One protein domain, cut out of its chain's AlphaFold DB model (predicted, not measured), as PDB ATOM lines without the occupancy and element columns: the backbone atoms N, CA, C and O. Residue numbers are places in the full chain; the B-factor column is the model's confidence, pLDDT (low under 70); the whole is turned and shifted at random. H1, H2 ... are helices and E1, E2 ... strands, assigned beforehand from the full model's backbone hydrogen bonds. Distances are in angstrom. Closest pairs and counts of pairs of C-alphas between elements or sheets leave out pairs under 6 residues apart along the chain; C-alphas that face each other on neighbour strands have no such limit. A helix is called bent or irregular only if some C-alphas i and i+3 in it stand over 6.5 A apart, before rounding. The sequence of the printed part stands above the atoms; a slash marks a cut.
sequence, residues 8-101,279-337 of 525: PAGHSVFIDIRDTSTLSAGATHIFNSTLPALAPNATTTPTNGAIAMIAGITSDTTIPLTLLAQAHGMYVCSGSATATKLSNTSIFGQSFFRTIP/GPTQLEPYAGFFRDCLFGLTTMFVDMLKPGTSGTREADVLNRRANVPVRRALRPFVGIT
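Overview. This is residues 8 to 101 and 279 to 337 of the 525 residues of the protein "Periplasmic binding protein-like I" of Catenaria anguillulae PL171 (UniProt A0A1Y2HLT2). A small core sheet of three short parallel strands, E1, E2 and E3, is sandwiched between two helices, the long H5 over one face and H2 over the other. H1 packs side by side with H2, short helices H3, H4, H6 and H7 lie round the body, and residues 279 to 284 stick out. The printed part has 153 residues, with seven named helices and four named strands that follow each other along the chain as H1 E1 H2 E2 H3 H4 E3 H5 H6 H7 E4; the sheet runs E1 E2 E3, all parallel. The class is mostly helix, though under half of the residues are in named elements. The whole is compact, with a radius of gyration of the C-alphas of 15.3 A, and spans 45 by 38 by 36 A.

Along the chain. E1 is residues 52 to 54, from C-alpha 52 at (29.999, -21.213, 46.779); E2 is 75 to 78, 10.5 A long, and E3 is 96 to 98. H5, residues 287 to 305, is 27.5 A long, and H2, 59 to 71, is 18.5 A. H1, residues 26 to 38, begins at (42.202, -10.646, 32.490), is 18.3 A long and only just irregular, with C-alphas 33 and 36 6.8 A apart. H3 is 84 to 87, H4 89 to 92, H6 314 to 318, H7 326 to 329. E4, residues 333 to 335, ends at (42.130, -24.080, 60.941) and pairs with no named strand.

Arrangement. E1 and E2 are parallel at 8 degrees, with N 53 and O 75 2.8 A apart, within hydrogen-bond range. E2 and E3 are parallel at 24 degrees, with N 97 and O 76 at 3.1 A. E1, H2, E2 and E2, H3 H4, E3 are strand-helix-strand units, parallel neighbour strands joined through helices, with right-handed crossovers. In three layers, helices on both faces of a sheet, H5 and H2 are on opposite faces; both run along the strands over E2, at heights over the sheet of 8.9 A and 9.3 A. The closest C-alphas of H5 and E2 are Cys 293 and Cys 77, 5.6 A; those of H2 and E2 are Thr 66 and Val 76, 6.3 A. H1 and H2 touch at Ala 27 and Thr 61, C-alphas 5.6 A apart, the same way at a shallow tilt of 30 degrees. H4 only just touches H2, with 3 pairs of C-alphas within 8 A, the closest Phe 92 and Leu 67, 7.5 A, made by residues 66 to 70 of H2 alone. With residues 300 to 304 alone, H5 touches H7, closest C-alphas Met 300 and Ala 329, 5.6 A. H3 and H7 only graze the sheet, and H5 and H6 are close but not clearly touching, closest C-alphas Leu 305 and Glu 314, 6.4 A. The C-alphas of Asp 292 in H5 and Gly 335 in E4 are 5.5 A apart. Every O i to N i+4 pair is within hydrogen-bond range in H5 and H6, 8 of 9 in H2 and 6 of 9 in H1; H3, H4 and H7 are too short for such a pair.

Size, cuts and confidence. The C-alphas farthest apart, of Ser 24 and Gly 308, are 46.9 A apart. Residues 102 to 278 are not printed, and C-alphas 101 and 279 stand 28.5 A apart across the cut. The link from H1 to E1 is long, with 13 residues. Mean pLDDT of the printed part is 80.0, and it is under 70 in residues 19 to 49, 279 to 280 and 308 to 311.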
ATOM      1  N   PRO A   8      29.538 -36.357  59.191       92.12
ATOM      2  CA  PRO A   8      28.917 -36.395  60.516       92.12
ATOM      3  C   PRO A   8      27.585 -35.637  60.602       92.12
ATOM      4  O   PRO A   8      26.750 -35.973  61.433       92.12
ATOM      5  N   ALA A   9      27.378 -34.635  59.743       87.25
ATOM      6  CA  ALA A   9      26.130 -33.883  59.636       87.25
ATOM      7  C   ALA A   9      25.172 -34.427  58.556       87.25
ATOM      8  O   ALA A   9      24.171 -33.786  58.267       87.25
ATOM      9  N   GLY A  10      25.466 -35.580  57.944       89.38
ATOM     10  CA  GLY A  10      24.626 -36.176  56.899       89.38
ATOM     11  C   GLY A  10      24.803 -35.570  55.501       89.38
ATOM     12  O   GLY A  10      23.987 -35.834  54.625       89.38
ATOM     13  N   HIS A  11      25.864 -34.793  55.263       89.00
ATOM     14  CA  HIS A  11      26.102 -34.104  53.990       89.00
ATOM     15  C   HIS A  11      27.423 -34.518  53.318       89.00
ATOM     16  O   HIS A  11      28.324 -35.105  53.924       89.00
ATOM     17  N   SER A  12      27.575 -34.156  52.044       89.00
ATOM     18  CA  SER A  12      28.804 -34.348  51.269       89.00
ATOM     19  C   SER A  12      29.174 -33.087  50.498       89.00
ATOM     20  O   SER A  12      28.322 -32.478  49.859       89.00
ATOM     21  N   VAL A  13      30.456 -32.735  50.522       87.88
ATOM     22  CA  VAL A  13      31.033 -31.610  49.782       87.88
ATOM     23  C   VAL A  13      31.858 -32.133  48.614       87.88
ATOM     24  O   VAL A  13      32.674 -33.049  48.777       87.88
ATOM     25  N   PHE A  14      31.674 -31.507  47.456       87.25
ATOM     26  CA  PHE A  14      32.436 -31.741  46.234       87.25
ATOM     27  C   PHE A  14      33.110 -30.439  45.805       87.25
ATOM     28  O   PHE A  14      32.602 -29.353  46.085       87.25
ATOM     29  N   ILE A  15      34.262 -30.553  45.153       85.25
ATOM     30  CA  ILE A  15      35.008 -29.414  44.617       85.25
ATOM     31  C   ILE A  15      35.150 -29.644  43.119       85.25
ATOM     32  O   ILE A  15      35.617 -30.704  42.707       85.25
ATOM     33  N   ASP A  16      34.746 -28.648  42.340       81.75
ATOM     34  CA  ASP A  16      35.029 -28.551  40.911       81.75
ATOM     35  C   ASP A  16      36.206 -27.582  40.738       81.75
ATOM     36  O   ASP A  16      36.120 -26.425  41.156       81.75
ATOM     37  N   ILE A  17      37.325 -28.069  40.200       77.69
ATOM     38  CA  ILE A  17      38.535 -27.267  39.993       77.69
ATOM     39  C   ILE A  17      38.551 -26.825  38.538       77.69
ATOM     40  O   ILE A  17      38.561 -27.656  37.632       77.69
ATOM     41  N   ARG A  18      38.593 -25.510  38.321       71.25
ATOM     42  CA  ARG A  18      38.674 -24.919  36.987       71.25
ATOM     43  C   ARG A  18      39.946 -24.110  36.861       71.25
ATOM     44  O   ARG A  18      40.207 -23.237  37.685       71.25
ATOM     45  N   ASP A  19      40.716 -24.412  35.826       65.31
ATOM     46  CA  ASP A  19      41.878 -23.620  35.458       65.31
ATOM     47  C   ASP A  19      41.411 -22.355  34.734       65.31
ATOM     48  O   ASP A  19      40.599 -22.401  33.807       65.31
ATOM     49  N   THR A  20      41.919 -21.212  35.172       59.19
ATOM     50  CA  THR A  20      41.623 -19.913  34.575       59.19
ATOM     51  C   THR A  20      42.703 -19.448  33.598       59.19
ATOM     52  O   THR A  20      42.705 -18.264  33.278       59.19
ATOM     53  N   SER A  21      43.607 -20.343  33.178       48.94
ATOM     54  CA  SER A  21      44.781 -20.179  32.305       48.94
ATOM     55  C   SER A  21      45.123 -18.751  31.837       48.94
ATOM     56  O   SER A  21      44.387 -18.066  31.129       48.94
ATOM     57  N   THR A  22      46.352 -18.355  32.183       42.38
ATOM     58  CA  THR A  22      47.035 -17.076  31.930       42.38
ATOM     59  C   THR A  22      46.652 -15.913  32.859       42.38
ATOM     60  O   THR A  22      45.622 -15.258  32.732       42.38
ATOM     61  N   LEU A  23      47.605 -15.559  33.730       45.06
ATOM     62  CA  LEU A  23      47.687 -14.271  34.437       45.06
ATOM     63  C   LEU A  23      47.565 -13.053  33.486       45.06
ATOM     64  O   LEU A  23      47.307 -11.944  33.946       45.06
ATOM     65  N   SER A  24      47.727 -13.251  32.171       39.53
ATOM     66  CA  SER A  24      47.643 -12.218  31.135       39.53
ATOM     67  C   SER A  24      46.270 -12.063  30.460       39.53
ATOM     68  O   SER A  24      46.072 -11.052  29.793       39.53
ATOM     69  N   ALA A  25      45.313 -12.992  30.613       36.12
ATOM     70  CA  ALA A  25      43.997 -12.912  29.952       36.12
ATOM     71  C   ALA A  25      42.858 -12.394  30.854       36.12
ATOM     72  O   ALA A  25      41.697 -12.736  30.647       36.12
ATOM     73  N   GLY A  26      43.169 -11.526  31.821       48.88
ATOM     74  CA  GLY A  26      42.202 -10.646  32.490       48.88
ATOM     75  C   GLY A  26      40.968 -11.303  33.137       48.88
ATOM     76  O   GLY A  26      40.793 -12.517  33.210       48.88
ATOM     77  N   ALA A  27      40.064 -10.457  33.634       46.97
ATOM     78  CA  ALA A  27      38.809 -10.890  34.250       46.97
ATOM     79  C   ALA A  27      37.885 -11.652  33.273       46.97
ATOM     80  O   ALA A  27      37.052 -12.431  33.720       46.97
ATOM     81  N   THR A  28      38.042 -11.473  31.956       48.34
ATOM     82  CA  THR A  28      37.174 -12.050  30.913       48.34
ATOM     83  C   THR A  28      37.357 -13.559  30.730       48.34
ATOM     84  O   THR A  28      36.374 -14.270  30.534       48.34
ATOM     85  N   HIS A  29      38.583 -14.087  30.827       52.75
ATOM     86  CA  HIS A  29      38.808 -15.535  30.736       52.75
ATOM     87  C   HIS A  29      38.332 -16.265  32.004       52.75
ATOM     88  O   HIS A  29      37.687 -17.315  31.933       52.75
ATOM     89  N   ILE A  30      38.547 -15.653  33.174       54.00
ATOM     90  CA  ILE A  30      37.960 -16.100  34.448       54.00
ATOM     91  C   ILE A  30      36.430 -16.075  34.355       54.00
ATOM     92  O   ILE A  30      35.761 -17.025  34.747       54.00
ATOM     93  N   PHE A  31      35.856 -15.019  33.783       55.38
ATOM     94  CA  PHE A  31      34.415 -14.904  33.575       55.38
ATOM     95  C   PHE A  31      33.879 -16.032  32.678       55.38
ATOM     96  O   PHE A  31      32.941 -16.722  33.062       55.38
ATOM     97  N   ASN A  32      34.523 -16.305  31.541       55.09
ATOM     98  CA  ASN A  32      34.118 -17.372  30.616       55.09
ATOM     99  C   ASN A  32      34.262 -18.784  31.202       55.09
ATOM    100  O   ASN A  32      33.418 -19.640  30.943       55.09
ATOM    101  N   SER A  33      35.285 -19.034  32.022       55.59
ATOM    102  CA  SER A  33      35.491 -20.332  32.687       55.59
ATOM    103  C   SER A  33      34.565 -20.545  33.895       55.59
ATOM    104  O   SER A  33      34.191 -21.682  34.203       55.59
ATOM    105  N   THR A  34      34.137 -19.467  34.561       55.50
ATOM    106  CA  THR A  34      33.215 -19.507  35.713       55.50
ATOM    107  C   THR A  34      31.739 -19.431  35.320       55.50
ATOM    108  O   THR A  34      30.897 -19.968  36.037       55.50
ATOM    109  N   LEU A  35      31.415 -18.866  34.154       58.34
ATOM    110  CA  LEU A  35      30.067 -18.773  33.575       58.34
ATOM    111  C   LEU A  35      29.256 -20.084  33.643       58.34
ATOM    112  O   LEU A  35      28.114 -20.039  34.101       58.34
ATOM    113  N   PRO A  36      29.810 -21.264  33.292       56.44
ATOM    114  CA  PRO A  36      29.054 -22.510  33.396       56.44
ATOM    115  C   PRO A  36      28.741 -22.908  34.848       56.44
ATOM    116  O   PRO A  36      27.708 -23.511  35.091       56.44
ATOM    117  N   ALA A  37      29.583 -22.541  35.826       54.81
ATOM    118  CA  ALA A  37      29.291 -22.767  37.248       54.81
ATOM    119  C   ALA A  37      28.222 -21.797  37.788       54.81
ATOM    120  O   ALA A  37      27.559 -22.092  38.783       54.81
ATOM    121  N   LEU A  38      28.037 -20.643  37.139       54.50
ATOM    122  CA  LEU A  38      27.022 -19.646  37.485       54.50
ATOM    123  C   LEU A  38      25.645 -19.983  36.891       54.50
ATOM    124  O   LEU A  38      24.636 -19.544  37.447       54.50
ATOM    125  N   ALA A  39      25.583 -20.795  35.830       52.25
ATOM    126  CA  ALA A  39      24.343 -21.190  35.167       52.25
ATOM    127  C   ALA A  39      23.489 -22.128  36.054       52.25
ATOM    128  O   ALA A  39      23.929 -23.227  36.390       52.25
ATOM    129  N   PRO A  40      22.256 -21.741  36.427       45.44
ATOM    130  CA  PRO A  40      21.461 -22.475  37.413       45.44
ATOM    131  C   PRO A  40      20.804 -23.776  36.908       45.44
ATOM    132  O   PRO A  40      20.118 -24.407  37.696       45.44
ATOM    133  N   ASN A  41      20.959 -24.177  35.633       44.62
ATOM    134  CA  ASN A  41      20.099 -25.204  35.008       44.62
ATOM    135  C   ASN A  41      20.750 -26.077  33.910       44.62
ATOM    136  O   ASN A  41      20.057 -26.528  32.999       44.62
ATOM    137  N   ALA A  42      22.054 -26.362  33.948       40.50
ATOM    138  CA  ALA A  42      22.597 -27.382  33.042       40.50
ATOM    139  C   ALA A  42      22.387 -28.786  33.650       40.50
ATOM    140  O   ALA A  42      23.047 -29.252  34.570       40.50
ATOM    141  N   THR A  43      21.364 -29.478  33.187       42.22
ATOM    142  CA  THR A  43      21.079 -30.854  33.585       42.22
ATOM    143  C   THR A  43      22.152 -31.783  33.003       42.22
ATOM    144  O   THR A  43      22.510 -31.631  31.839       42.22
ATOM    145  N   THR A  44      22.656 -32.730  33.815       35.53
ATOM    146  CA  THR A  44      23.421 -33.971  33.483       35.53
ATOM    147  C   THR A  44      24.838 -34.166  34.059       35.53
ATOM    148  O   THR A  44      25.376 -35.261  33.925       35.53
ATOM    149  N   THR A  45      25.418 -33.231  34.820       37.47
ATOM    150  CA  THR A  45      26.644 -33.491  35.624       37.47
ATOM    151  C   THR A  45      26.587 -32.789  36.992       37.47
ATOM    152  O   THR A  45      25.858 -31.806  37.124       37.47
ATOM    153  N   PRO A  46      27.336 -33.240  38.026       41.41
ATOM    154  CA  PRO A  46      27.380 -32.611  39.362       41.41
ATOM    155  C   PRO A  46      27.838 -31.137  39.384       41.41
ATOM    156  O   PRO A  46      27.968 -30.541  40.448       41.41
ATOM    157  N   THR A  47      28.125 -30.550  38.224       45.75
ATOM    158  CA  THR A  47      28.786 -29.258  38.029       45.75
ATOM    159  C   THR A  47      27.833 -28.079  37.803       45.75
ATOM    160  O   THR A  47      28.305 -26.970  37.572       45.75
ATOM    161  N   ASN A  48      26.513 -28.252  37.948       52.34
ATOM    162  CA  ASN A  48      25.519 -27.210  37.627       52.34
ATOM    163  C   ASN A  48      24.637 -26.802  38.823       52.34
ATOM    164  O   ASN A  48      23.419 -26.695  38.715       52.34
ATOM    165  N   GLY A  49      25.272 -26.594  39.982       64.19
ATOM    166  CA  GLY A  49      24.613 -26.211  41.239       64.19
ATOM    167  C   GLY A  49      25.571 -25.681  42.311       64.19
ATOM    168  O   GLY A  49      25.321 -25.847  43.501       64.19
ATOM    169  N   ALA A  50      26.707 -25.087  41.919       80.88
ATOM    170  CA  ALA A  50      27.695 -24.594  42.881       80.88
ATOM    171  C   ALA A  50      27.075 -23.521  43.793       80.88
ATOM    172  O   ALA A  50      26.557 -22.523  43.303       80.88
ATOM    173  N   ILE A  51      27.128 -23.707  45.111       87.19
ATOM    174  CA  ILE A  51      26.569 -22.760  46.100       87.19
ATOM    175  C   ILE A  51      27.611 -21.762  46.620       87.19
ATOM    176  O   ILE A  51      27.273 -20.742  47.223       87.19
ATOM    177  N   ALA A  52      28.889 -22.055  46.387       90.31
ATOM    178  CA  ALA A  52      29.999 -21.213  46.779       90.31
ATOM    179  C   ALA A  52      31.188 -21.349  45.828       90.31
ATOM    180  O   ALA A  52      31.264 -22.283  45.029       90.31
ATOM    181  N   MET A  53      32.118 -20.411  45.951       89.00
ATOM    182  CA  MET A  53      33.339 -20.320  45.173       89.00
ATOM    183  C   MET A  53      34.531 -20.068  46.094       89.00
ATOM    184  O   MET A  53      34.468 -19.254  47.014       89.00
ATOM    185  N   ILE A  54      35.639 -20.746  45.814       90.19
ATOM    186  CA  ILE A  54      36.950 -20.364  46.337       90.19
ATOM    187  C   ILE A  54      37.607 -19.538  45.228       90.19
ATOM    188  O   ILE A  54      37.906 -20.071  44.163       90.19
ATOM    189  N   ALA A  55      37.687 -18.222  45.427       78.56
ATOM    190  CA  ALA A  55      38.078 -17.263  44.395       78.56
ATOM    191  C   ALA A  55      39.594 -17.242  44.129       78.56
ATOM    192  O   ALA A  55      40.378 -17.821  44.877       78.56
ATOM    193  N   GLY A  56      39.969 -16.565  43.037       70.38
ATOM    194  CA  GLY A  56      41.314 -16.551  42.461       70.38
ATOM    195  C   GLY A  56      42.408 -15.890  43.306       70.38
ATOM    196  O   GLY A  56      42.182 -15.404  44.414       70.38
ATOM    197  N   ILE A  57      43.620 -15.887  42.740       77.81
ATOM    198  CA  ILE A  57      44.857 -15.556  43.459       77.81
ATOM    199  C   ILE A  57      45.011 -14.046  43.706       77.81
ATOM    200  O   ILE A  57      45.513 -13.639  44.746       77.81
ATOM    201  N   THR A  58      44.571 -13.200  42.770       84.50
ATOM    202  CA  THR A  58      44.821 -11.752  42.829       84.50
ATOM    203  C   THR A  58      43.585 -10.957  43.243       84.50
ATOM    204  O   THR A  58      42.440 -11.309  42.939       84.50
ATOM    205  N   SER A  59      43.809  -9.814  43.893       90.50
ATOM    206  CA  SER A  59      42.725  -8.909  44.294       90.50
ATOM    207  C   SER A  59      41.954  -8.329  43.102       90.50
ATOM    208  O   SER A  59      40.727  -8.231  43.155       90.50
ATOM    209  N   ASP A  60      42.646  -7.990  42.010       84.38
ATOM    210  CA  ASP A  60      42.032  -7.386  40.817       84.38
ATOM    211  C   ASP A  60      41.059  -8.334  40.100       84.38
ATOM    212  O   ASP A  60      40.105  -7.879  39.472       84.38
ATOM    213  N   THR A  61      41.257  -9.649  40.230       81.56
ATOM    214  CA  THR A  61      40.352 -10.667  39.673       81.56
ATOM    215  C   THR A  61      39.259 -11.064  40.663       81.56
ATOM    216  O   THR A  61      38.098 -11.215  40.281       81.56
ATOM    217  N   THR A  62      39.592 -11.157  41.951       87.00
ATOM    218  CA  THR A  62      38.651 -11.569  43.001       87.00
ATOM    219  C   THR A  62      37.545 -10.546  43.242       87.00
ATOM    220  O   THR A  62      36.403 -10.937  43.469       87.00
ATOM    221  N   ILE A  63      37.836  -9.242  43.162       89.56
ATOM    222  CA  ILE A  63      36.831  -8.182  43.358       89.56
ATOM    223  C   ILE A  63      35.645  -8.311  42.381       89.56
ATOM    224  O   ILE A  63      34.516  -8.461  42.855       89.56
ATOM    225  N   PRO A  64      35.837  -8.258  41.046       86.06
ATOM    226  CA  PRO A  64      34.724  -8.383  40.105       86.06
ATOM    227  C   PRO A  64      34.063  -9.766  40.161       86.06
ATOM    228  O   PRO A  64      32.840  -9.854  40.071       86.06
ATOM    229  N   LEU A  65      34.841 -10.832  40.381       82.94
ATOM    230  CA  LEU A  65      34.314 -12.191  40.513       82.94
ATOM    231  C   LEU A  65      33.376 -12.334  41.717       82.94
ATOM    232  O   LEU A  65      32.326 -12.963  41.618       82.94
ATOM    233  N   THR A  66      33.722 -11.702  42.838       88.62
ATOM    234  CA  THR A  66      32.894 -11.705  44.047       88.62
ATOM    235  C   THR A  66      31.577 -10.970  43.825       88.62
ATOM    236  O   THR A  66      30.529 -11.477  44.212       88.62
ATOM    237  N   LEU A  67      31.606  -9.809  43.158       89.56
ATOM    238  CA  LEU A  67      30.386  -9.061  42.826       89.56
ATOM    239  C   LEU A  67      29.439  -9.884  41.947       89.56
ATOM    240  O   LEU A  67      28.233  -9.913  42.188       89.56
ATOM    241  N   LEU A  68      29.989 -10.586  40.957       84.62
ATOM    242  CA  LEU A  68      29.221 -11.468  40.086       84.62
ATOM    243  C   LEU A  68      28.633 -12.656  40.855       84.62
ATOM    244  O   LEU A  68      27.437 -12.916  40.769       84.62
ATOM    245  N   ALA A  69      29.451 -13.361  41.637       85.25
ATOM    246  CA  ALA A  69      29.003 -14.488  42.449       85.25
ATOM    247  C   ALA A  69      27.890 -14.072  43.428       85.25
ATOM    248  O   ALA A  69      26.883 -14.770  43.553       85.25
ATOM    249  N   GLN A  70      28.019 -12.894  44.045       87.50
ATOM    250  CA  GLN A  70      27.000 -12.313  44.919       87.50
ATOM    251  C   GLN A  70      25.684 -12.047  44.179       87.50
ATOM    252  O   GLN A  70      24.622 -12.369  44.709       87.50
ATOM    253  N   ALA A  71      25.736 -11.528  42.948       86.69
ATOM    254  CA  ALA A  71      24.545 -11.325  42.118       86.69
ATOM    255  C   ALA A  71      23.818 -12.644  41.785       86.69
ATOM    256  O   ALA A  71      22.609 -12.644  41.567       86.69
ATOM    257  N   HIS A  72      24.536 -13.770  41.803       85.00
ATOM    258  CA  HIS A  72      23.983 -15.112  41.621       85.00
ATOM    259  C   HIS A  72      23.681 -15.850  42.936       85.00
ATOM    260  O   HIS A  72      23.367 -17.039  42.894       85.00
ATOM    261  N   GLY A  73      23.761 -15.185  44.095       86.69
ATOM    262  CA  GLY A  73      23.461 -15.784  45.401       86.69
ATOM    263  C   GLY A  73      24.513 -16.783  45.899       86.69
ATOM    264  O   GLY A  73      24.208 -17.629  46.738       86.69
ATOM    265  N   MET A  74      25.741 -16.718  45.377       88.44
ATOM    266  CA  MET A  74      26.846 -17.587  45.784       88.44
ATOM    267  C   MET A  74      27.720 -16.933  46.852       88.44
ATOM    268  O   MET A  74      28.008 -15.737  46.791       88.44
ATOM    269  N   TYR A  75      28.210 -17.754  47.782       92.75
ATOM    270  CA  TYR A  75      29.216 -17.355  48.768       92.75
ATOM    271  C   TYR A  75      30.626 -17.472  48.191       92.75
ATOM    272  O   TYR A  75      30.901 -18.348  47.377       92.75
ATOM    273  N   VAL A  76      31.538 -16.608  48.614       92.75
ATOM    274  CA  VAL A  76      32.902 -16.546  48.099       92.75
ATOM    275  C   VAL A  76      33.891 -16.493  49.254       92.75
ATOM    276  O   VAL A  76      33.750 -15.678  50.164       92.75
ATOM    277  N   CYS A  77      34.913 -17.344  49.196       95.69
ATOM    278  CA  CYS A  77      36.083 -17.238  50.058       95.69
ATOM    279  C   CYS A  77      37.350 -17.056  49.227       95.69
ATOM    280  O   CYS A  77      37.509 -17.733  48.214       95.69
ATOM    281  N   SER A  78      38.272 -16.194  49.652       94.56
ATOM    282  CA  SER A  78      39.625 -16.144  49.076       94.56
ATOM    283  C   SER A  78      40.700 -16.367  50.137       94.56
ATOM    284  O   SER A  78      40.610 -15.847  51.253       94.56
ATOM    285  N   GLY A  79      41.719 -17.151  49.777       94.00
ATOM    286  CA  GLY A  79      42.905 -17.397  50.596       94.00
ATOM    287  C   GLY A  79      44.081 -16.466  50.291       94.00
ATOM    288  O   GLY A  79      45.112 -16.589  50.938       94.00
ATOM    289  N   SER A  80      43.954 -15.553  49.325       92.81
ATOM    290  CA  SER A  80      45.085 -14.739  48.841       92.81
ATOM    291  C   SER A  80      44.715 -13.329  48.369       92.81
ATOM    292  O   SER A  80      45.589 -12.480  48.252       92.81
ATOM    293  N   ALA A  81      43.436 -13.011  48.144       92.56
ATOM    294  CA  ALA A  81      43.024 -11.654  47.792       92.56
ATOM    295  C   ALA A  81      42.948 -10.749  49.033       92.56
ATOM    296  O   ALA A  81      41.993 -10.800  49.817       92.56
ATOM    297  N   THR A  82      43.934  -9.872  49.191       94.00
ATOM    298  CA  THR A  82      44.170  -9.076  50.405       94.00
ATOM    299  C   THR A  82      43.727  -7.605  50.312       94.00
ATOM    300  O   THR A  82      43.597  -6.953  51.351       94.00
ATOM    301  N   ALA A  83      43.325  -7.101  49.133       94.69
ATOM    302  CA  ALA A  83      42.907  -5.701  48.955       94.69
ATOM    303  C   ALA A  83      41.879  -5.238  49.992       94.69
ATOM    304  O   ALA A  83      40.845  -5.887  50.194       94.69
ATOM    305  N   THR A  84      42.121  -4.086  50.622       94.25
ATOM    306  CA  THR A  84      41.258  -3.527  51.683       94.25
ATOM    307  C   THR A  84      39.826  -3.287  51.202       94.25
ATOM    308  O   THR A  84      38.878  -3.404  51.974       94.25
ATOM    309  N   LYS A  85      39.631  -3.045  49.897       93.75
ATOM    310  CA  LYS A  85      38.297  -2.867  49.296       93.75
ATOM    311  C   LYS A  85      37.359  -4.055  49.559       93.75
ATOM    312  O   LYS A  85      36.167  -3.835  49.749       93.75
ATOM    313  N   LEU A  86      37.884  -5.281  49.608       93.38
ATOM    314  CA  LEU A  86      37.105  -6.497  49.886       93.38
ATOM    315  C   LEU A  86      36.585  -6.567  51.333       93.38
ATOM    316  O   LEU A  86      35.706  -7.366  51.626       93.38
ATOM    317  N   SER A  87      37.094  -5.725  52.237       93.19
ATOM    318  CA  SER A  87      36.591  -5.593  53.614       93.19
ATOM    319  C   SER A  87      35.397  -4.642  53.731       93.19
ATOM    320  O   SER A  87      34.870  -4.455  54.822       93.19
ATOM    321  N   ASN A  88      34.944  -4.026  52.632       93.56
ATOM    322  CA  ASN A  88      33.749  -3.194  52.671       93.56
ATOM    323  C   ASN A  88      32.495  -4.068  52.822       93.56
ATOM    324  O   ASN A  88      31.985  -4.630  51.849       93.56
ATOM    325  N   THR A  89      31.970  -4.146  54.041       90.62
ATOM    326  CA  THR A  89      30.844  -5.024  54.361       90.62
ATOM    327  C   THR A  89      29.501  -4.549  53.840       90.62
ATOM    328  O   THR A  89      28.600  -5.376  53.739       90.62
ATOM    329  N   SER A  90      29.352  -3.276  53.459       91.88
ATOM    330  CA  SER A  90      28.128  -2.828  52.781       91.88
ATOM    331  C   SER A  90      28.035  -3.365  51.353       91.88
ATOM    332  O   SER A  90      26.934  -3.528  50.834       91.88
ATOM    333  N   ILE A  91      29.176  -3.685  50.735       93.06
ATOM    334  CA  ILE A  91      29.246  -4.244  49.381       93.06
ATOM    335  C   ILE A  91      29.361  -5.768  49.432       93.06
ATOM    336  O   ILE A  91      28.576  -6.458  48.792       93.06
ATOM    337  N   PHE A  92      30.325  -6.286  50.198       93.69
ATOM    338  CA  PHE A  92      30.753  -7.689  50.157       93.69
ATOM    339  C   PHE A  92      30.288  -8.522  51.359       93.69
ATOM    340  O   PHE A  92      30.386  -9.747  51.341       93.69
ATOM    341  N   GLY A  93      29.768  -7.888  52.416       89.38
ATOM    342  CA  GLY A  93      29.482  -8.556  53.694       89.38
ATOM    343  C   GLY A  93      28.378  -9.615  53.632       89.38
ATOM    344  O   GLY A  93      28.244 -10.416  54.559       89.38
ATOM    345  N   GLN A  94      27.602  -9.633  52.545       90.75
ATOM    346  CA  GLN A  94      26.565 -10.630  52.326       90.75
ATOM    347  C   GLN A  94      27.152 -12.009  52.029       90.75
ATOM    348  O   GLN A  94      26.685 -12.991  52.597       90.75
ATOM    349  N   SER A  95      28.151 -12.091  51.150       91.12
ATOM    350  CA  SER A  95      28.582 -13.365  50.571       91.12
ATOM    351  C   SER A  95      30.090 -13.598  50.597       91.12
ATOM    352  O   SER A  95      30.508 -14.719  50.326       91.12
ATOM    353  N   PHE A  96      30.911 -12.609  50.957       94.38
ATOM    354  CA  PHE A  96      32.369 -12.726  50.928       94.38
ATOM    355  C   PHE A  96      32.997 -12.803  52.322       94.38
ATOM    356  O   PHE A  96      32.653 -12.043  53.228       94.38
ATOM    357  N   PHE A  97      34.007 -13.657  52.451       95.44
ATOM    358  CA  PHE A  97      35.041 -13.549  53.476       95.44
ATOM    359  C   PHE A  97      36.388 -13.978  52.906       95.44
ATOM    360  O   PHE A  97      36.491 -14.498  51.798       95.44
ATOM    361  N   ARG A  98      37.450 -13.778  53.676       94.81
ATOM    362  CA  ARG A  98      38.777 -14.273  53.321       94.81
ATOM    363  C   ARG A  98      39.488 -14.824  54.528       94.81
ATOM    364  O   ARG A  98      39.357 -14.303  55.628       94.81
ATOM    365  N   THR A  99      40.260 -15.870  54.311       94.94
ATOM    366  CA  THR A  99      41.104 -16.438  55.355       94.94
ATOM    367  C   THR A  99      42.479 -15.803  55.371       94.94
ATOM    368  O   THR A  99      43.199 -16.038  56.315       94.94
ATOM    369  N   ILE A 100      42.875 -14.969  54.419       94.81
ATOM    370  CA  ILE A 100      44.101 -14.175  54.564       94.81
ATOM    371  C   ILE A 100      43.792 -12.808  55.207       94.81
ATOM    372  O   ILE A 100      42.701 -12.269  54.983       94.81
ATOM    373  N   PRO A 101      44.693 -12.234  56.028       93.88
ATOM    374  CA  PRO A 101      44.541 -10.870  56.536       93.88
ATOM    375  C   PRO A 101      44.466  -9.818  55.426       93.88
ATOM    376  O   PRO A 101      44.823 -10.056  54.277       93.88
ATOM    377  N   GLY A 279      57.365 -35.408  45.481       58.47
ATOM    378  CA  GLY A 279      56.289 -34.654  46.119       58.47
ATOM    379  C   GLY A 279      56.805 -33.490  46.972       58.47
ATOM    380  O   GLY A 279      57.997 -33.423  47.284       58.47
ATOM    381  N   PRO A 280      55.926 -32.547  47.347       68.56
ATOM    382  CA  PRO A 280      56.331 -31.287  47.963       68.56
ATOM    383  C   PRO A 280      57.072 -31.499  49.294       68.56
ATOM    384  O   PRO A 280      56.669 -32.286  50.164       68.56
ATOM    385  N   THR A 281      58.196 -30.798  49.453       70.44
ATOM    386  CA  THR A 281      59.013 -30.779  50.679       70.44
ATOM    387  C   THR A 281      58.435 -29.852  51.740       70.44
ATOM    388  O   THR A 281      58.562 -30.141  52.929       70.44
ATOM    389  N   GLN A 282      57.740 -28.809  51.297       77.31
ATOM    390  CA  GLN A 282      57.072 -27.796  52.101       77.31
ATOM    391  C   GLN A 282      55.700 -27.468  51.513       77.31
ATOM    392  O   GLN A 282      55.416 -27.801  50.360       77.31
ATOM    393  N   LEU A 283      54.839 -26.853  52.318       83.44
ATOM    394  CA  LEU A 283      53.548 -26.378  51.845       83.44
ATOM    395  C   LEU A 283      53.768 -25.188  50.896       83.44
ATOM    396  O   LEU A 283      54.585 -24.317  51.189       83.44
ATOM    397  N   GLU A 284      53.061 -25.155  49.766       84.62
ATOM    398  CA  GLU A 284      53.090 -23.977  48.892       84.62
ATOM    399  C   GLU A 284      52.515 -22.763  49.643       84.62
ATOM    400  O   GLU A 284      51.510 -22.928  50.349       84.62
ATOM    401  N   PRO A 285      53.106 -21.561  49.501       88.31
ATOM    402  CA  PRO A 285      52.542 -20.349  50.078       88.31
ATOM    403  C   PRO A 285      51.067 -20.193  49.699       88.31
ATOM    404  O   PRO A 285      50.667 -20.502  48.578       88.31
ATOM    405  N   TYR A 286      50.257 -19.723  50.644       91.50
ATOM    406  CA  TYR A 286      48.795 -19.579  50.559       91.50
ATOM    407  C   TYR A 286      47.956 -20.861  50.654       91.50
ATOM    408  O   TYR A 286      46.741 -20.770  50.889       91.50
ATOM    409  N   ALA A 287      48.530 -22.057  50.511       90.81
ATOM    410  CA  ALA A 287      47.753 -23.294  50.559       90.81
ATOM    411  C   ALA A 287      47.043 -23.497  51.912       90.81
ATOM    412  O   ALA A 287      45.931 -24.038  51.956       90.81
ATOM    413  N   GLY A 288      47.631 -23.024  53.014       92.88
ATOM    414  CA  GLY A 288      47.013 -23.040  54.336       92.88
ATOM    415  C   GLY A 288      45.745 -22.186  54.384       92.88
ATOM    416  O   GLY A 288      44.695 -22.646  54.849       92.88
ATOM    417  N   PHE A 289      45.800 -20.980  53.816       95.00
ATOM    418  CA  PHE A 289      44.649 -20.081  53.736       95.00
ATOM    419  C   PHE A 289      43.539 -20.653  52.851       95.00
ATOM    420  O   PHE A 289      42.375 -20.657  53.260       95.00
ATOM    421  N   PHE A 290      43.864 -21.221  51.687       94.31
ATOM    422  CA  PHE A 290      42.864 -21.860  50.822       94.31
ATOM    423  C   PHE A 290      42.221 -23.095  51.460       94.31
ATOM    424  O   PHE A 290      41.004 -23.295  51.365       94.31
ATOM    425  N   ARG A 291      43.004 -23.903  52.181       93.00
ATOM    426  CA  ARG A 291      42.483 -25.040  52.947       93.00
ATOM    427  C   ARG A 291      41.508 -24.584  54.032       93.00
ATOM    428  O   ARG A 291      40.473 -25.227  54.228       93.00
ATOM    429  N   ASP A 292      41.797 -23.477  54.707       95.12
ATOM    430  CA  ASP A 292      40.893 -22.904  55.703       95.12
ATOM    431  C   ASP A 292      39.673 -22.219  55.078       95.12
ATOM    432  O   ASP A 292      38.605 -22.252  55.683       95.12
ATOM    433  N   CYS A 293      39.766 -21.699  53.850       95.25
ATOM    434  CA  CYS A 293      38.594 -21.243  53.095       95.25
ATOM    435  C   CYS A 293      37.608 -22.389  52.866       95.25
ATOM    436  O   CYS A 293      36.417 -22.263  53.150       95.25
ATOM    437  N   LEU A 294      38.113 -23.531  52.391       94.31
ATOM    438  CA  LEU A 294      37.294 -24.721  52.181       94.31
ATOM    439  C   LEU A 294      36.690 -25.228  53.498       94.31
ATOM    440  O   LEU A 294      35.517 -25.610  53.534       94.31
ATOM    441  N   PHE A 295      37.481 -25.237  54.577       94.75
ATOM    442  CA  PHE A 295      37.001 -25.615  55.906       94.75
ATOM    443  C   PHE A 295      35.879 -24.682  56.369       94.75
ATOM    444  O   PHE A 295      34.799 -25.167  56.691       94.75
ATOM    445  N   GLY A 296      36.112 -23.368  56.317       95.38
ATOM    446  CA  GLY A 296      35.170 -22.333  56.735       95.38
ATOM    447  C   GLY A 296      33.861 -22.370  55.951       95.38
ATOM    448  O   GLY A 296      32.791 -22.356  56.553       95.38
ATOM    449  N   LEU A 297      33.922 -22.509  54.621       95.06
ATOM    450  CA  LEU A 297      32.729 -22.683  53.783       95.06
ATOM    451  C   LEU A 297      31.951 -23.945  54.174       95.06
ATOM    452  O   LEU A 297      30.732 -23.901  54.321       95.06
ATOM    453  N   THR A 298      32.650 -25.064  54.387       94.19
ATOM    454  CA  THR A 298      32.011 -26.330  54.770       94.19
ATOM    455  C   THR A 298      31.301 -26.210  56.118       94.19
ATOM    456  O   THR A 298      30.145 -26.613  56.238       94.19
ATOM    457  N   THR A 299      31.968 -25.651  57.134       93.94
ATOM    458  CA  THR A 299      31.372 -25.457  58.464       93.94
ATOM    459  C   THR A 299      30.214 -24.472  58.424       93.94
ATOM    460  O   THR A 299      29.193 -24.730  59.047       93.94
ATOM    461  N   MET A 300      30.336 -23.394  57.643       93.50
ATOM    462  CA  MET A 300      29.291 -22.387  57.472       93.50
ATOM    463  C   MET A 300      28.000 -23.004  56.924       93.50
ATOM    464  O   MET A 300      26.944 -22.831  57.523       93.50
ATOM    465  N   PHE A 301      28.068 -23.770  55.829       92.62
ATOM    466  CA  PHE A 301      26.868 -24.395  55.263       92.62
ATOM    467  C   PHE A 301      26.274 -25.466  56.174       92.62
ATOM    468  O   PHE A 301      25.060 -25.499  56.354       92.62
ATOM    469  N   VAL A 302      27.109 -26.307  56.791       91.50
ATOM    470  CA  VAL A 302      26.630 -27.303  57.762       91.50
ATOM    471  C   VAL A 302      25.920 -26.620  58.932       91.50
ATOM    472  O   VAL A 302      24.863 -27.076  59.357       91.50
ATOM    473  N   ASP A 303      26.453 -25.507  59.430       90.06
ATOM    474  CA  ASP A 303      25.826 -24.758  60.513       90.06
ATOM    475  C   ASP A 303      24.555 -24.029  60.070       90.06
ATOM    476  O   ASP A 303      23.627 -23.937  60.867       90.06
ATOM    477  N   MET A 304      24.451 -23.563  58.822       89.69
ATOM    478  CA  MET A 304      23.219 -22.965  58.285       89.69
ATOM    479  C   MET A 304      22.054 -23.960  58.191       89.69
ATOM    480  O   MET A 304      20.904 -23.562  58.384       89.69
ATOM    481  N   LEU A 305      22.357 -25.232  57.910       89.25
ATOM    482  CA  LEU A 305      21.375 -26.311  57.758       89.25
ATOM    483  C   LEU A 305      20.934 -26.925  59.098       89.25
ATOM    484  O   LEU A 305      19.915 -27.614  59.152       89.25
ATOM    485  N   LYS A 306      21.664 -26.674  60.194       85.19
ATOM    486  CA  LYS A 306      21.277 -27.163  61.524       85.19
ATOM    487  C   LYS A 306      19.985 -26.485  62.020       85.19
ATOM    488  O   LYS A 306      19.841 -25.262  61.915       85.19
ATOM    489  N   PRO A 307      19.059 -27.238  62.640       72.06
ATOM    490  CA  PRO A 307      17.912 -26.650  63.328       72.06
ATOM    491  C   PRO A 307      18.367 -25.707  64.458       72.06
ATOM    492  O   PRO A 307      19.212 -26.076  65.270       72.06
ATOM    493  N   GLY A 308      17.806 -24.492  64.527       65.06
ATOM    494  CA  GLY A 308      18.024 -23.548  65.638       65.06
ATOM    495  C   GLY A 308      19.185 -22.547  65.499       65.06
ATOM    496  O   GLY A 308      19.362 -21.715  66.384       65.06
ATOM    497  N   THR A 309      19.960 -22.570  64.411       68.88
ATOM    498  CA  THR A 309      21.022 -21.578  64.122       68.88
ATOM    499  C   THR A 309      20.525 -20.488  63.163       68.88
ATOM    500  O   THR A 309      20.240 -19.360  63.568       68.88
ATOM    501  N   SER A 310      20.389 -20.846  61.886       67.00
ATOM    502  CA  SER A 310      19.841 -20.020  60.806       67.00
ATOM    503  C   SER A 310      18.525 -20.593  60.280       67.00
ATOM    504  O   SER A 310      17.748 -19.854  59.681       67.00
ATOM    505  N   GLY A 311      18.271 -21.893  60.506       66.00
ATOM    506  CA  GLY A 311      17.042 -22.579  60.094       66.00
ATOM    507  C   GLY A 311      16.825 -22.582  58.581       66.00
ATOM    508  O   GLY A 311      15.684 -22.586  58.124       66.00
ATOM    509  N   THR A 312      17.902 -22.503  57.795       82.06
ATOM    510  CA  THR A 312      17.808 -22.396  56.338       82.06
ATOM    511  C   THR A 312      17.488 -23.767  55.758       82.06
ATOM    512  O   THR A 312      18.135 -24.753  56.106       82.06
ATOM    513  N   ARG A 313      16.489 -23.858  54.875       85.44
ATOM    514  CA  ARG A 313      16.151 -25.138  54.243       85.44
ATOM    515  C   ARG A 313      17.228 -25.501  53.229       85.44
ATOM    516  O   ARG A 313      17.720 -24.635  52.508       85.44
ATOM    517  N   GLU A 314      17.521 -26.789  53.109       85.31
ATOM    518  CA  GLU A 314      18.481 -27.307  52.125       85.31
ATOM    519  C   GLU A 314      18.149 -26.855  50.697       85.31
ATOM    520  O   GLU A 314      19.024 -26.391  49.968       85.31
ATOM    521  N   ALA A 315      16.863 -26.866  50.335       83.88
ATOM    522  CA  ALA A 315      16.398 -26.373  49.043       83.88
ATOM    523  C   ALA A 315      16.723 -24.885  48.817       83.88
ATOM    524  O   ALA A 315      16.998 -24.492  47.686       83.88
ATOM    525  N   ASP A 316      16.715 -24.050  49.859       86.31
ATOM    526  CA  ASP A 316      17.047 -22.630  49.724       86.31
ATOM    527  C   ASP A 316      18.561 -22.435  49.527       86.31
ATOM    528  O   ASP A 316      18.970 -21.538  48.793       86.31
ATOM    529  N   VAL A 317      19.400 -23.295  50.116       86.44
ATOM    530  CA  VAL A 317      20.858 -23.280  49.905       86.44
ATOM    531  C   VAL A 317      21.209 -23.750  48.494       86.44
ATOM    532  O   VAL A 317      21.891 -23.029  47.767       86.44
ATOM    533  N   LEU A 318      20.699 -24.910  48.072       85.19
ATOM    534  CA  LEU A 318      20.992 -25.492  46.756       85.19
ATOM    535  C   LEU A 318      20.480 -24.622  45.599       85.19
ATOM    536  O   LEU A 318      21.149 -24.506  44.576       85.19
ATOM    537  N   ASN A 319      19.342 -23.944  45.778       84.19
ATOM    538  CA  ASN A 319      18.802 -23.005  44.789       84.19
ATOM    539  C   ASN A 319      19.351 -21.572  44.931       84.19
ATOM    540  O   ASN A 319      18.813 -20.662  44.299       84.19
ATOM    541  N   ARG A 320      20.377 -21.346  45.769       86.56
ATOM    542  CA  ARG A 320      21.017 -20.031  45.999       86.56
ATOM    543  C   ARG A 320      20.051 -18.925  46.456       86.56
ATOM    544  O   ARG A 320      20.236 -17.749  46.162       86.56
ATOM    545  N   ARG A 321      18.999 -19.301  47.186       84.06
ATOM    546  CA  ARG A 321      18.002 -18.396  47.791       84.06
ATOM    547  C   ARG A 321      18.309 -18.075  49.254       84.06
ATOM    548  O   ARG A 321      17.636 -17.242  49.858       84.06
ATOM    549  N   ALA A 322      19.308 -18.737  49.834       84.69
ATOM    550  CA  ALA A 322      19.745 -18.511  51.201       84.69
ATOM    551  C   ALA A 322      20.330 -17.098  51.379       84.69
ATOM    552  O   ALA A 322      21.468 -16.828  50.998       84.69
ATOM    553  N   ASN A 323      19.560 -16.211  52.012       83.12
ATOM    554  CA  ASN A 323      19.943 -14.825  52.274       83.12
ATOM    555  C   ASN A 323      20.468 -14.638  53.710       83.12
ATOM    556  O   ASN A 323      19.838 -13.968  54.528       83.12
ATOM    557  N   VAL A 324      21.598 -15.269  54.047       89.94
ATOM    558  CA  VAL A 324      22.218 -15.148  55.377       89.94
ATOM    559  C   VAL A 324      23.587 -14.479  55.237       89.94
ATOM    560  O   VAL A 324      24.477 -15.075  54.642       89.94
ATOM    561  N   PRO A 325      23.805 -13.275  55.799       91.44
ATOM    562  CA  PRO A 325      25.105 -12.617  55.714       91.44
ATOM    563  C   PRO A 325      26.222 -13.482  56.303       91.44
ATOM    564  O   PRO A 325      26.035 -14.098  57.360       91.44
ATOM    565  N   VAL A 326      27.407 -13.456  55.690       91.88
ATOM    566  CA  VAL A 326      28.559 -14.266  56.128       91.88
ATOM    567  C   VAL A 326      28.871 -14.078  57.609       91.88
ATOM    568  O   VAL A 326      29.110 -15.055  58.304       91.88
ATOM    569  N   ARG A 327      28.785 -12.858  58.142       87.69
ATOM    570  CA  ARG A 327      29.039 -12.592  59.573       87.69
ATOM    571  C   ARG A 327      28.129 -13.351  60.535       87.69
ATOM    572  O   ARG A 327      28.507 -13.578  61.677       87.69
ATOM    573  N   ARG A 328      26.916 -13.694  60.097       88.25
ATOM    574  CA  ARG A 328      25.966 -14.485  60.886       88.25
ATOM    575  C   ARG A 328      26.152 -15.980  60.640       88.25
ATOM    576  O   ARG A 328      25.971 -16.769  61.564       88.25
ATOM    577  N   ALA A 329      26.479 -16.358  59.406       88.94
ATOM    578  CA  ALA A 329      26.629 -17.749  59.003       88.94
ATOM    579  C   ALA A 329      27.965 -18.367  59.455       88.94
ATOM    580  O   ALA A 329      28.004 -19.526  59.860       88.94
ATOM    581  N   LEU A 330      29.059 -17.609  59.386       92.06
ATOM    582  CA  LEU A 330      30.413 -18.077  59.653       92.06
ATOM    583  C   LEU A 330      30.807 -17.790  61.102       92.06
ATOM    584  O   LEU A 330      31.029 -16.646  61.496       92.06
ATOM    585  N   ARG A 331      30.928 -18.853  61.893       91.12
ATOM    586  CA  ARG A 331      31.448 -18.786  63.262       91.12
ATOM    587  C   ARG A 331      32.975 -18.901  63.268       91.12
ATOM    588  O   ARG A 331      33.526 -19.536  62.368       91.12
ATOM    589  N   PRO A 332      33.659 -18.347  64.287       92.94
ATOM    590  CA  PRO A 332      35.070 -18.618  64.523       92.94
ATOM    591  C   PRO A 332      35.390 -20.110  64.512       92.94
ATOM    592  O   PRO A 332      34.657 -20.912  65.094       92.94
ATOM    593  N   PHE A 333      36.503 -20.479  63.886       93.19
ATOM    594  CA  PHE A 333      36.952 -21.867  63.820       93.19
ATOM    595  C   PHE A 333      38.473 -21.966  63.923       93.19
ATOM    596  O   PHE A 333      39.192 -20.993  63.713       93.19
ATOM    597  N   VAL A 334      38.973 -23.156  64.255       92.50
ATOM    598  CA  VAL A 334      40.413 -23.437  64.292       92.50
ATOM    599  C   VAL A 334      40.792 -24.193  63.024       92.50
ATOM    600  O   VAL A 334      40.321 -25.308  62.788       92.50
ATOM    601  N   GLY A 335      41.600 -23.548  62.190       91.44
ATOM    602  CA  GLY A 335      42.130 -24.080  60.941       91.44
ATOM    603  C   GLY A 335      43.614 -24.437  61.035       91.44
ATOM    604  O   GLY A 335      44.205 -24.428  62.115       91.44
ATOM    605  N   ILE A 336      44.235 -24.734  59.891       92.38
ATOM    606  CA  ILE A 336      45.690 -24.977  59.828       92.38
ATOM    607  C   ILE A 336      46.489 -23.696  60.108       92.38
ATOM    608  O   ILE A 336      47.575 -23.738  60.692       92.38
ATOM    609  N   THR A 337      45.901 -22.554  59.757       92.69
ATOM    610  CA  THR A 337      46.453 -21.214  59.975       92.69
ATOM    611  C   THR A 337      46.170 -20.679  61.383       92.69
ATOM    612  O   THR A 337      46.316 -19.488  61.643       92.69
TER     613      THR A 337